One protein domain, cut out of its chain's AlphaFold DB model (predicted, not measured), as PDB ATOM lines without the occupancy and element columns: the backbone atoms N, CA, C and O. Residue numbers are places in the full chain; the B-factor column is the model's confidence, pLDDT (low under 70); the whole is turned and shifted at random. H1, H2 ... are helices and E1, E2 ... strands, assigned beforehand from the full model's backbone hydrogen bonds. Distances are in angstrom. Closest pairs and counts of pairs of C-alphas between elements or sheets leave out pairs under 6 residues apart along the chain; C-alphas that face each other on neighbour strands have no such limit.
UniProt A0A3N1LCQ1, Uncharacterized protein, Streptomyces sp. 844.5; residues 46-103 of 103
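Overview. This is residues 46 to 103 of the 103 residues of an uncharacterized protein of Streptomyces sp. 844.5 (UniProt A0A3N1LCQ1). Picture a small head, made of a short two-stranded hairpin and loops, with one long helix, H1, sticking out from it as a free arm. The head holds E1 and E2 side by side, and the short strand E3 leads from it into the arm, residues 77 to 103. The printed part has 58 residues, with three named strands and then one named helix in the order E1, E2, E3, H1; the sheet E1 - E2 is antiparallel and the class is mixed, helices and strands. The whole is extended, with a radius of gyration of the C-alphas of 19.0 A and spans of 58 by 27 by 11 A, the arm making much of the length.

Arrangement. Start at the sheet, where E1, residues 52 to 54, and E2, residues 64 to 66, form an antiparallel hairpin at 139 degrees. Look at C-alphas 52 and 66, which face each other 4.5 A apart. Within hydrogen-bond range are N 53 and O 65 at 2.9 A, and N 65 and O 53 at 3.1 A. Next find E3, residues 75 to 77, which pairs with no named strand and is apart from E1 and E2. E3 and H1, residues 79 to 101, meet only through their tight link, and H1 is apart from E1 and E2. In H1 every O i to N i+4 pair is within hydrogen-bond range.

Along the chain. Find C-alpha 52 at (86.922, 127.368, 149.675), where E1 begins; it is 6.9 A long. E2 is 7.0 A and E3 6.3 A long. Find C-alpha 79 at (87.258, 124.154, 127.111); from there H1 runs 33.1 A to C-alpha 101 at (96.769, 153.671, 115.450).

Size, cuts and confidence. The C-alphas of Gly 57 and Ala 102, the two farthest apart, are 58.3 A apart. The printed part has no cut, and no link is long. Mean pLDDT of the printed part is 72.2; residues 55 to 56, 59 to 63, 77 to 94 and 103 are under 70.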
ATOM      1  N   ARG A  46      87.822 119.314 144.318       78.00
ATOM      2  CA  ARG A  46      88.555 119.565 145.573       78.00
ATOM      3  C   ARG A  46      87.773 120.403 146.584       78.00
ATOM      4  O   ARG A  46      88.056 120.313 147.770       78.00
ATOM      5  N   CYS A  47      86.865 121.255 146.120       83.12
ATOM      6  CA  CYS A  47      86.031 122.100 146.980       83.12
ATOM      7  C   CYS A  47      84.533 121.897 146.731       83.12
ATOM      8  O   CYS A  47      83.736 122.676 147.233       83.12
ATOM      9  N   GLU A  48      84.180 120.936 145.879       80.94
ATOM     10  CA  GLU A  48      82.819 120.517 145.514       80.94
ATOM     11  C   GLU A  48      81.897 121.622 144.976       80.94
ATOM     12  O   GLU A  48      80.699 121.419 144.826       80.94
ATOM     13  N   GLY A  49      82.453 122.775 144.597       79.12
ATOM     14  CA  GLY A  49      81.676 123.953 144.192       79.12
ATOM     15  C   GLY A  49      81.809 125.155 145.126       79.12
ATOM     16  O   GLY A  49      81.586 126.273 144.685       79.12
ATOM     17  N   ASN A  50      82.280 124.978 146.365       81.06
ATOM     18  CA  ASN A  50      82.271 126.045 147.380       81.06
ATOM     19  C   ASN A  50      83.366 127.111 147.222       81.06
ATOM     20  O   ASN A  50      83.401 128.078 147.980       81.06
ATOM     21  N   GLY A  51      84.338 126.917 146.326       81.38
ATOM     22  CA  GLY A  51      85.463 127.846 146.122       81.38
ATOM     23  C   GLY A  51      86.449 127.948 147.296       81.38
ATOM     24  O   GLY A  51      87.538 128.503 147.151       81.38
ATOM     25  N   LYS A  52      86.124 127.357 148.447       83.94
ATOM     26  CA  LYS A  52      86.922 127.368 149.675       83.94
ATOM     27  C   LYS A  52      87.245 125.944 150.104       83.94
ATOM     28  O   LYS A  52      86.487 125.011 149.854       83.94
ATOM     29  N   THR A  53      88.396 125.758 150.732       82.81
ATOM     30  CA  THR A  53      88.823 124.459 151.260       82.81
ATOM     31  C   THR A  53      89.313 124.656 152.688       82.81
ATOM     32  O   THR A  53      90.016 125.630 152.977       82.81
ATOM     33  N   ARG A  54      88.927 123.750 153.594       77.69
ATOM     34  CA  ARG A  54      89.416 123.765 154.975       77.69
ATOM     35  C   ARG A  54      90.832 123.190 155.043       77.69
ATOM     36  O   ARG A  54      91.146 122.206 154.373       77.69
ATOM     37  N   ARG A  55      91.688 123.812 155.854       69.00
ATOM     38  CA  ARG A  55      92.970 123.234 156.275       69.00
ATOM     39  C   ARG A  55      92.701 122.157 157.339       69.00
ATOM     40  O   ARG A  55      92.048 122.482 158.331       69.00
ATOM     41  N   PRO A  56      93.179 120.914 157.164       68.19
ATOM     42  CA  PRO A  56      93.160 119.940 158.251       68.19
ATOM     43  C   PRO A  56      94.068 120.429 159.393       68.19
ATOM     44  O   PRO A  56      95.149 120.953 159.129       68.19
ATOM     45  N   GLY A  57      93.598 120.320 160.642       70.38
ATOM     46  CA  GLY A  57      94.355 120.705 161.846       70.38
ATOM     47  C   GLY A  57      94.279 122.180 162.268       70.38
ATOM     48  O   GLY A  57      95.027 122.596 163.143       70.38
ATOM     49  N   THR A  58      93.410 123.007 161.674       71.19
ATOM     50  CA  THR A  58      93.233 124.422 162.077       71.19
ATOM     51  C   THR A  58      91.827 124.674 162.622       71.19
ATOM     52  O   THR A  58      90.868 124.066 162.148       71.19
ATOM     53  N   SER A  59      91.690 125.605 163.580       69.56
ATOM     54  CA  SER A  59      90.394 125.929 164.192       69.56
ATOM     55  C   SER A  59      89.315 126.252 163.137       69.56
ATOM     56  O   SER A  59      89.613 126.905 162.123       69.56
ATOM     57  N   PRO A  60      88.042 125.862 163.369       65.19
ATOM     58  CA  PRO A  60      86.955 126.046 162.408       65.19
ATOM     59  C   PRO A  60      86.730 127.497 161.967       65.19
ATOM     60  O   PRO A  60      86.161 127.708 160.893       65.19
ATOM     61  N   ARG A  61      87.185 128.470 162.773       64.88
ATOM     62  CA  ARG A  61      87.056 129.915 162.534       64.88
ATOM     63  C   ARG A  61      88.185 130.509 161.676       64.88
ATOM     64  O   ARG A  61      87.949 131.507 161.011       64.88
ATOM     65  N   ARG A  62      89.385 129.909 161.641       66.50
ATOM     66  CA  ARG A  62      90.555 130.425 160.879       66.50
ATOM     67  C   ARG A  62      91.005 129.523 159.720       66.50
ATOM     68  O   ARG A  62      91.852 129.914 158.922       66.50
ATOM     69  N   GLY A  63      90.448 128.317 159.601       69.75
ATOM     70  CA  GLY A  63      90.915 127.296 158.655       69.75
ATOM     71  C   GLY A  63      90.440 127.429 157.202       69.75
ATOM     72  O   GLY A  63      90.792 126.577 156.384       69.75
ATOM     73  N   TRP A  64      89.638 128.438 156.857       75.31
ATOM     74  CA  TRP A  64      89.094 128.594 155.506       75.31
ATOM     75  C   TRP A  64      90.087 129.310 154.592       75.31
ATOM     76  O   TRP A  64      90.392 130.481 154.796       75.31
ATOM     77  N   LYS A  65      90.575 128.624 153.554       81.81
ATOM     78  CA  LYS A  65      91.369 129.253 152.488       81.81
ATOM     79  C   LYS A  65      90.671 129.112 151.145       81.81
ATOM     80  O   LYS A  65      89.865 128.201 150.944       81.81
ATOM     81  N   THR A  66      90.993 130.008 150.218       86.19
ATOM     82  CA  THR A  66      90.583 129.866 148.821       86.19
ATOM     83  C   THR A  66      91.129 128.554 148.264       86.19
ATOM     84  O   THR A  66      92.255 128.132 148.556       86.19
ATOM     85  N   CYS A  67      90.303 127.850 147.496       83.69
ATOM     86  CA  CYS A  67      90.728 126.608 146.881       83.69
ATOM     87  C   CYS A  67      91.820 126.919 145.852       83.69
ATOM     88  O   CYS A  67      91.555 127.550 144.832       83.69
ATOM     89  N   ARG A  68      93.040 126.419 146.083       80.38
ATOM     90  CA  ARG A  68      94.192 126.632 145.184       80.38
ATOM     91  C   ARG A  68      93.978 126.113 143.759       80.38
ATOM     92  O   ARG A  68      94.709 126.500 142.865       80.38
ATOM     93  N   ARG A  69      93.005 125.219 143.548       76.00
ATOM     94  CA  ARG A  69      92.772 124.556 142.256       76.00
ATOM     95  C   ARG A  69      91.759 125.275 141.366       76.00
ATOM     96  O   ARG A  69      91.825 125.127 140.153       76.00
ATOM     97  N   CYS A  70      90.813 126.009 141.953       79.75
ATOM     98  CA  CYS A  70      89.858 126.848 141.217       79.75
ATOM     99  C   CYS A  70      90.039 128.346 141.504       79.75
ATOM    100  O   CYS A  70      89.230 129.144 141.049       79.75
ATOM    101  N   HIS A  71      91.070 128.713 142.273       80.44
ATOM    102  CA  HIS A  71      91.382 130.084 142.687       80.44
ATOM    103  C   HIS A  71      90.202 130.839 143.323       80.44
ATOM    104  O   HIS A  71      90.106 132.051 143.206       80.44
ATOM    105  N   GLY A  72      89.308 130.131 144.023       79.62
ATOM    106  CA  GLY A  72      88.128 130.738 144.651       79.62
ATOM    107  C   GLY A  72      86.843 130.665 143.825       79.62
ATOM    108  O   GLY A  72      85.770 130.836 144.389       79.62
ATOM    109  N   ASN A  73      86.912 130.302 142.541       78.94
ATOM    110  CA  ASN A  73      85.745 130.335 141.649       78.94
ATOM    111  C   ASN A  73      84.737 129.201 141.888       78.94
ATOM    112  O   ASN A  73      83.658 129.210 141.309       78.94
ATOM    113  N   GLY A  74      85.099 128.161 142.648       76.62
ATOM    114  CA  GLY A  74      84.242 126.990 142.894       76.62
ATOM    115  C   GLY A  74      84.033 126.071 141.680       76.62
ATOM    116  O   GLY A  74      83.816 124.870 141.839       76.62
ATOM    117  N   ALA A  75      84.225 126.590 140.471       77.56
ATOM    118  CA  ALA A  75      84.089 125.886 139.210       77.56
ATOM    119  C   ALA A  75      85.439 125.660 138.508       77.56
ATOM    120  O   ALA A  75      86.381 126.443 138.626       77.56
ATOM    121  N   ARG A  76      85.519 124.575 137.736       73.56
ATOM    122  CA  ARG A  76      86.564 124.311 136.745       73.56
ATOM    123  C   ARG A  76      86.026 124.723 135.376       73.56
ATOM    124  O   ARG A  76      85.038 124.148 134.919       73.56
ATOM    125  N   LEU A  77      86.690 125.678 134.723       68.81
ATOM    126  CA  LEU A  77      86.380 126.054 133.341       68.81
ATOM    127  C   LEU A  77      86.637 124.859 132.407       68.81
ATOM    128  O   LEU A  77      87.764 124.361 132.311       68.81
ATOM    129  N   ARG A  78      85.595 124.401 131.714       68.50
ATOM    130  CA  ARG A  78      85.697 123.499 130.562       68.50
ATOM    131  C   ARG A  78      86.109 124.293 129.316       68.50
ATOM    132  O   ARG A  78      85.997 125.518 129.270       68.50
ATOM    133  N   ILE A  79      86.630 123.581 128.316       64.50
ATOM    134  CA  ILE A  79      87.258 124.154 127.111       64.50
ATOM    135  C   ILE A  79      86.321 125.116 126.360       64.50
ATOM    136  O   ILE A  79      86.798 126.143 125.888       64.50
ATOM    137  N   GLY A  80      85.004 124.880 126.359       61.31
ATOM    138  CA  GLY A  80      84.027 125.750 125.686       61.31
ATOM    139  C   GLY A  80      84.114 127.230 126.093       61.31
ATOM    140  O   GLY A  80      84.140 128.109 125.236       61.31
ATOM    141  N   ARG A  81      84.292 127.532 127.388       64.94
ATOM    142  CA  ARG A  81      84.452 128.926 127.852       64.94
ATOM    143  C   ARG A  81      85.820 129.515 127.517       64.94
ATOM    144  O   ARG A  81      85.930 130.726 127.350       64.94
ATOM    145  N   ARG A  82      86.856 128.678 127.386       64.62
ATOM    146  CA  ARG A  82      88.171 129.129 126.902       64.62
ATOM    147  C   ARG A  82      88.100 129.564 125.444       64.62
ATOM    148  O   ARG A  82      88.693 130.578 125.112       64.62
ATOM    149  N   ILE A  83      87.332 128.858 124.617       63.16
ATOM    150  CA  ILE A  83      87.137 129.206 123.204       63.16
ATOM    151  C   ILE A  83      86.338 130.509 123.077       63.16
ATOM    152  O   ILE A  83      86.743 131.401 122.338       63.16
ATOM    153  N   TYR A  84      85.272 130.679 123.865       64.12
ATOM    154  CA  TYR A  84      84.492 131.923 123.864       64.12
ATOM    155  C   TYR A  84      85.327 133.147 124.292       64.12
ATOM    156  O   TYR A  84      85.284 134.202 123.656       64.12
ATOM    157  N   HIS A  85      86.150 133.003 125.338       64.31
ATOM    158  CA  HIS A  85      87.089 134.056 125.734       64.31
ATOM    159  C   HIS A  85      88.218 134.268 124.713       64.31
ATOM    160  O   HIS A  85      88.656 135.398 124.539       64.31
ATOM    161  N   ALA A  86      88.671 133.228 124.009       62.94
ATOM    162  CA  ALA A  86      89.681 133.364 122.959       62.94
ATOM    163  C   ALA A  86      89.151 134.143 121.742       62.94
ATOM    164  O   ALA A  86      89.830 135.048 121.259       62.94
ATOM    165  N   GLY A  87      87.923 133.856 121.293       59.09
ATOM    166  CA  GLY A  87      87.291 134.576 120.180       59.09
ATOM    167  C   GLY A  87      87.033 136.052 120.502       59.09
ATOM    168  O   GLY A  87      87.329 136.935 119.701       59.09
ATOM    169  N   THR A  88      86.567 136.346 121.719       60.31
ATOM    170  CA  THR A  88      86.377 137.739 122.167       60.31
ATOM    171  C   THR A  88      87.704 138.470 122.400       60.31
ATOM    172  O   THR A  88      87.811 139.649 122.063       60.31
ATOM    173  N   ALA A  89      88.748 137.787 122.881       61.94
ATOM    174  CA  ALA A  89      90.084 138.367 123.030       61.94
ATOM    175  C   ALA A  89      90.722 138.756 121.682       61.94
ATOM    176  O   ALA A  89      91.424 139.765 121.618       61.94
ATOM    177  N   ALA A  90      90.468 138.008 120.604       62.50
ATOM    178  CA  ALA A  90      90.934 138.374 119.265       62.50
ATOM    179  C   ALA A  90      90.326 139.712 118.801       62.50
ATOM    180  O   ALA A  90      91.056 140.617 118.391       62.50
ATOM    181  N   ASN A  91      89.015 139.890 118.989       66.06
ATOM    182  CA  ASN A  91      88.323 141.144 118.668       66.06
ATOM    183  C   ASN A  91      88.784 142.319 119.550       66.06
ATOM    184  O   ASN A  91      88.897 143.453 119.079       66.06
ATOM    185  N   GLN A  92      89.116 142.060 120.819       69.62
ATOM    186  CA  GLN A  92      89.677 143.072 121.722       69.62
ATOM    187  C   GLN A  92      91.095 143.510 121.325       69.62
ATOM    188  O   GLN A  92      91.457 144.674 121.486       69.62
ATOM    189  N   ARG A  93      91.912 142.600 120.781       65.19
ATOM    190  CA  ARG A  93      93.243 142.942 120.257       65.19
ATOM    191  C   ARG A  93      93.140 143.799 119.001       65.19
ATOM    192  O   ARG A  93      93.807 144.824 118.930       65.19
ATOM    193  N   ALA A  94      92.258 143.436 118.070       69.19
ATOM    194  CA  ALA A  94      92.013 144.222 116.862       69.19
ATOM    195  C   ALA A  94      91.508 145.642 117.186       69.19
ATOM    196  O   ALA A  94      91.993 146.624 116.629       69.19
ATOM    197  N   THR A  95      90.593 145.771 118.151       73.69
ATOM    198  CA  THR A  95      90.101 147.087 118.600       73.69
ATOM    199  C   THR A  95      91.162 147.902 119.333       73.69
ATOM    200  O   THR A  95      91.243 149.108 119.103       73.69
ATOM    201  N   LYS A  96      92.017 147.277 120.156       73.38
ATOM    202  CA  LYS A  96      93.160 147.975 120.767       73.38
ATOM    203  C   LYS A  96      94.132 148.507 119.720       73.38
ATOM    204  O   LYS A  96      94.464 149.681 119.805       73.38
ATOM    205  N   LEU A  97      94.517 147.689 118.737       77.00
ATOM    206  CA  LEU A  97      95.418 148.099 117.654       77.00
ATOM    207  C   LEU A  97      94.854 149.285 116.865       77.00
ATOM    208  O   LEU A  97      95.569 150.259 116.634       77.00
ATOM    209  N   ARG A  98      93.557 149.247 116.532       76.69
ATOM    210  CA  ARG A  98      92.863 150.363 115.873       76.69
ATOM    211  C   ARG A  98      92.899 151.644 116.710       76.69
ATOM    212  O   ARG A  98      93.181 152.705 116.173       76.69
ATOM    213  N   ASN A  99      92.641 151.553 118.014       75.44
ATOM    214  CA  ASN A  99      92.638 152.722 118.898       75.44
ATOM    215  C   ASN A  99      94.043 153.290 119.153       75.44
ATOM    216  O   ASN A  99      94.167 154.491 119.361       75.44
ATOM    217  N   THR A 100      95.088 152.456 119.158       76.00
ATOM    218  CA  THR A 100      96.481 152.931 119.213       76.00
ATOM    219  C   THR A 100      96.941 153.547 117.900       76.00
ATOM    220  O   THR A 100      97.734 154.467 117.949       76.00
ATOM    221  N   ALA A 101      96.451 153.074 116.750       73.31
ATOM    222  CA  ALA A 101      96.769 153.671 115.450       73.31
ATOM    223  C   ALA A 101      96.013 154.987 115.185       73.31
ATOM    224  O   ALA A 101      96.400 155.754 114.315       73.31
ATOM    225  N   ALA A 102      94.919 155.231 115.913       70.69
ATOM    226  CA  ALA A 102      94.132 156.461 115.850       70.69
ATOM    227  C   ALA A 102      94.588 157.542 116.854       70.69
ATOM    228  O   ALA A 102      93.910 158.559 116.992       70.69
ATOM    229  N   ARG A 103      95.680 157.305 117.591       60.50
ATOM    230  CA  ARG A 103      96.333 158.264 118.495       60.50
ATOM    231  C   ARG A 103      97.691 158.641 117.936       60.50
ATOM    232  O   ARG A 103      98.061 159.812 118.145       60.50
TER     233      ARG A 103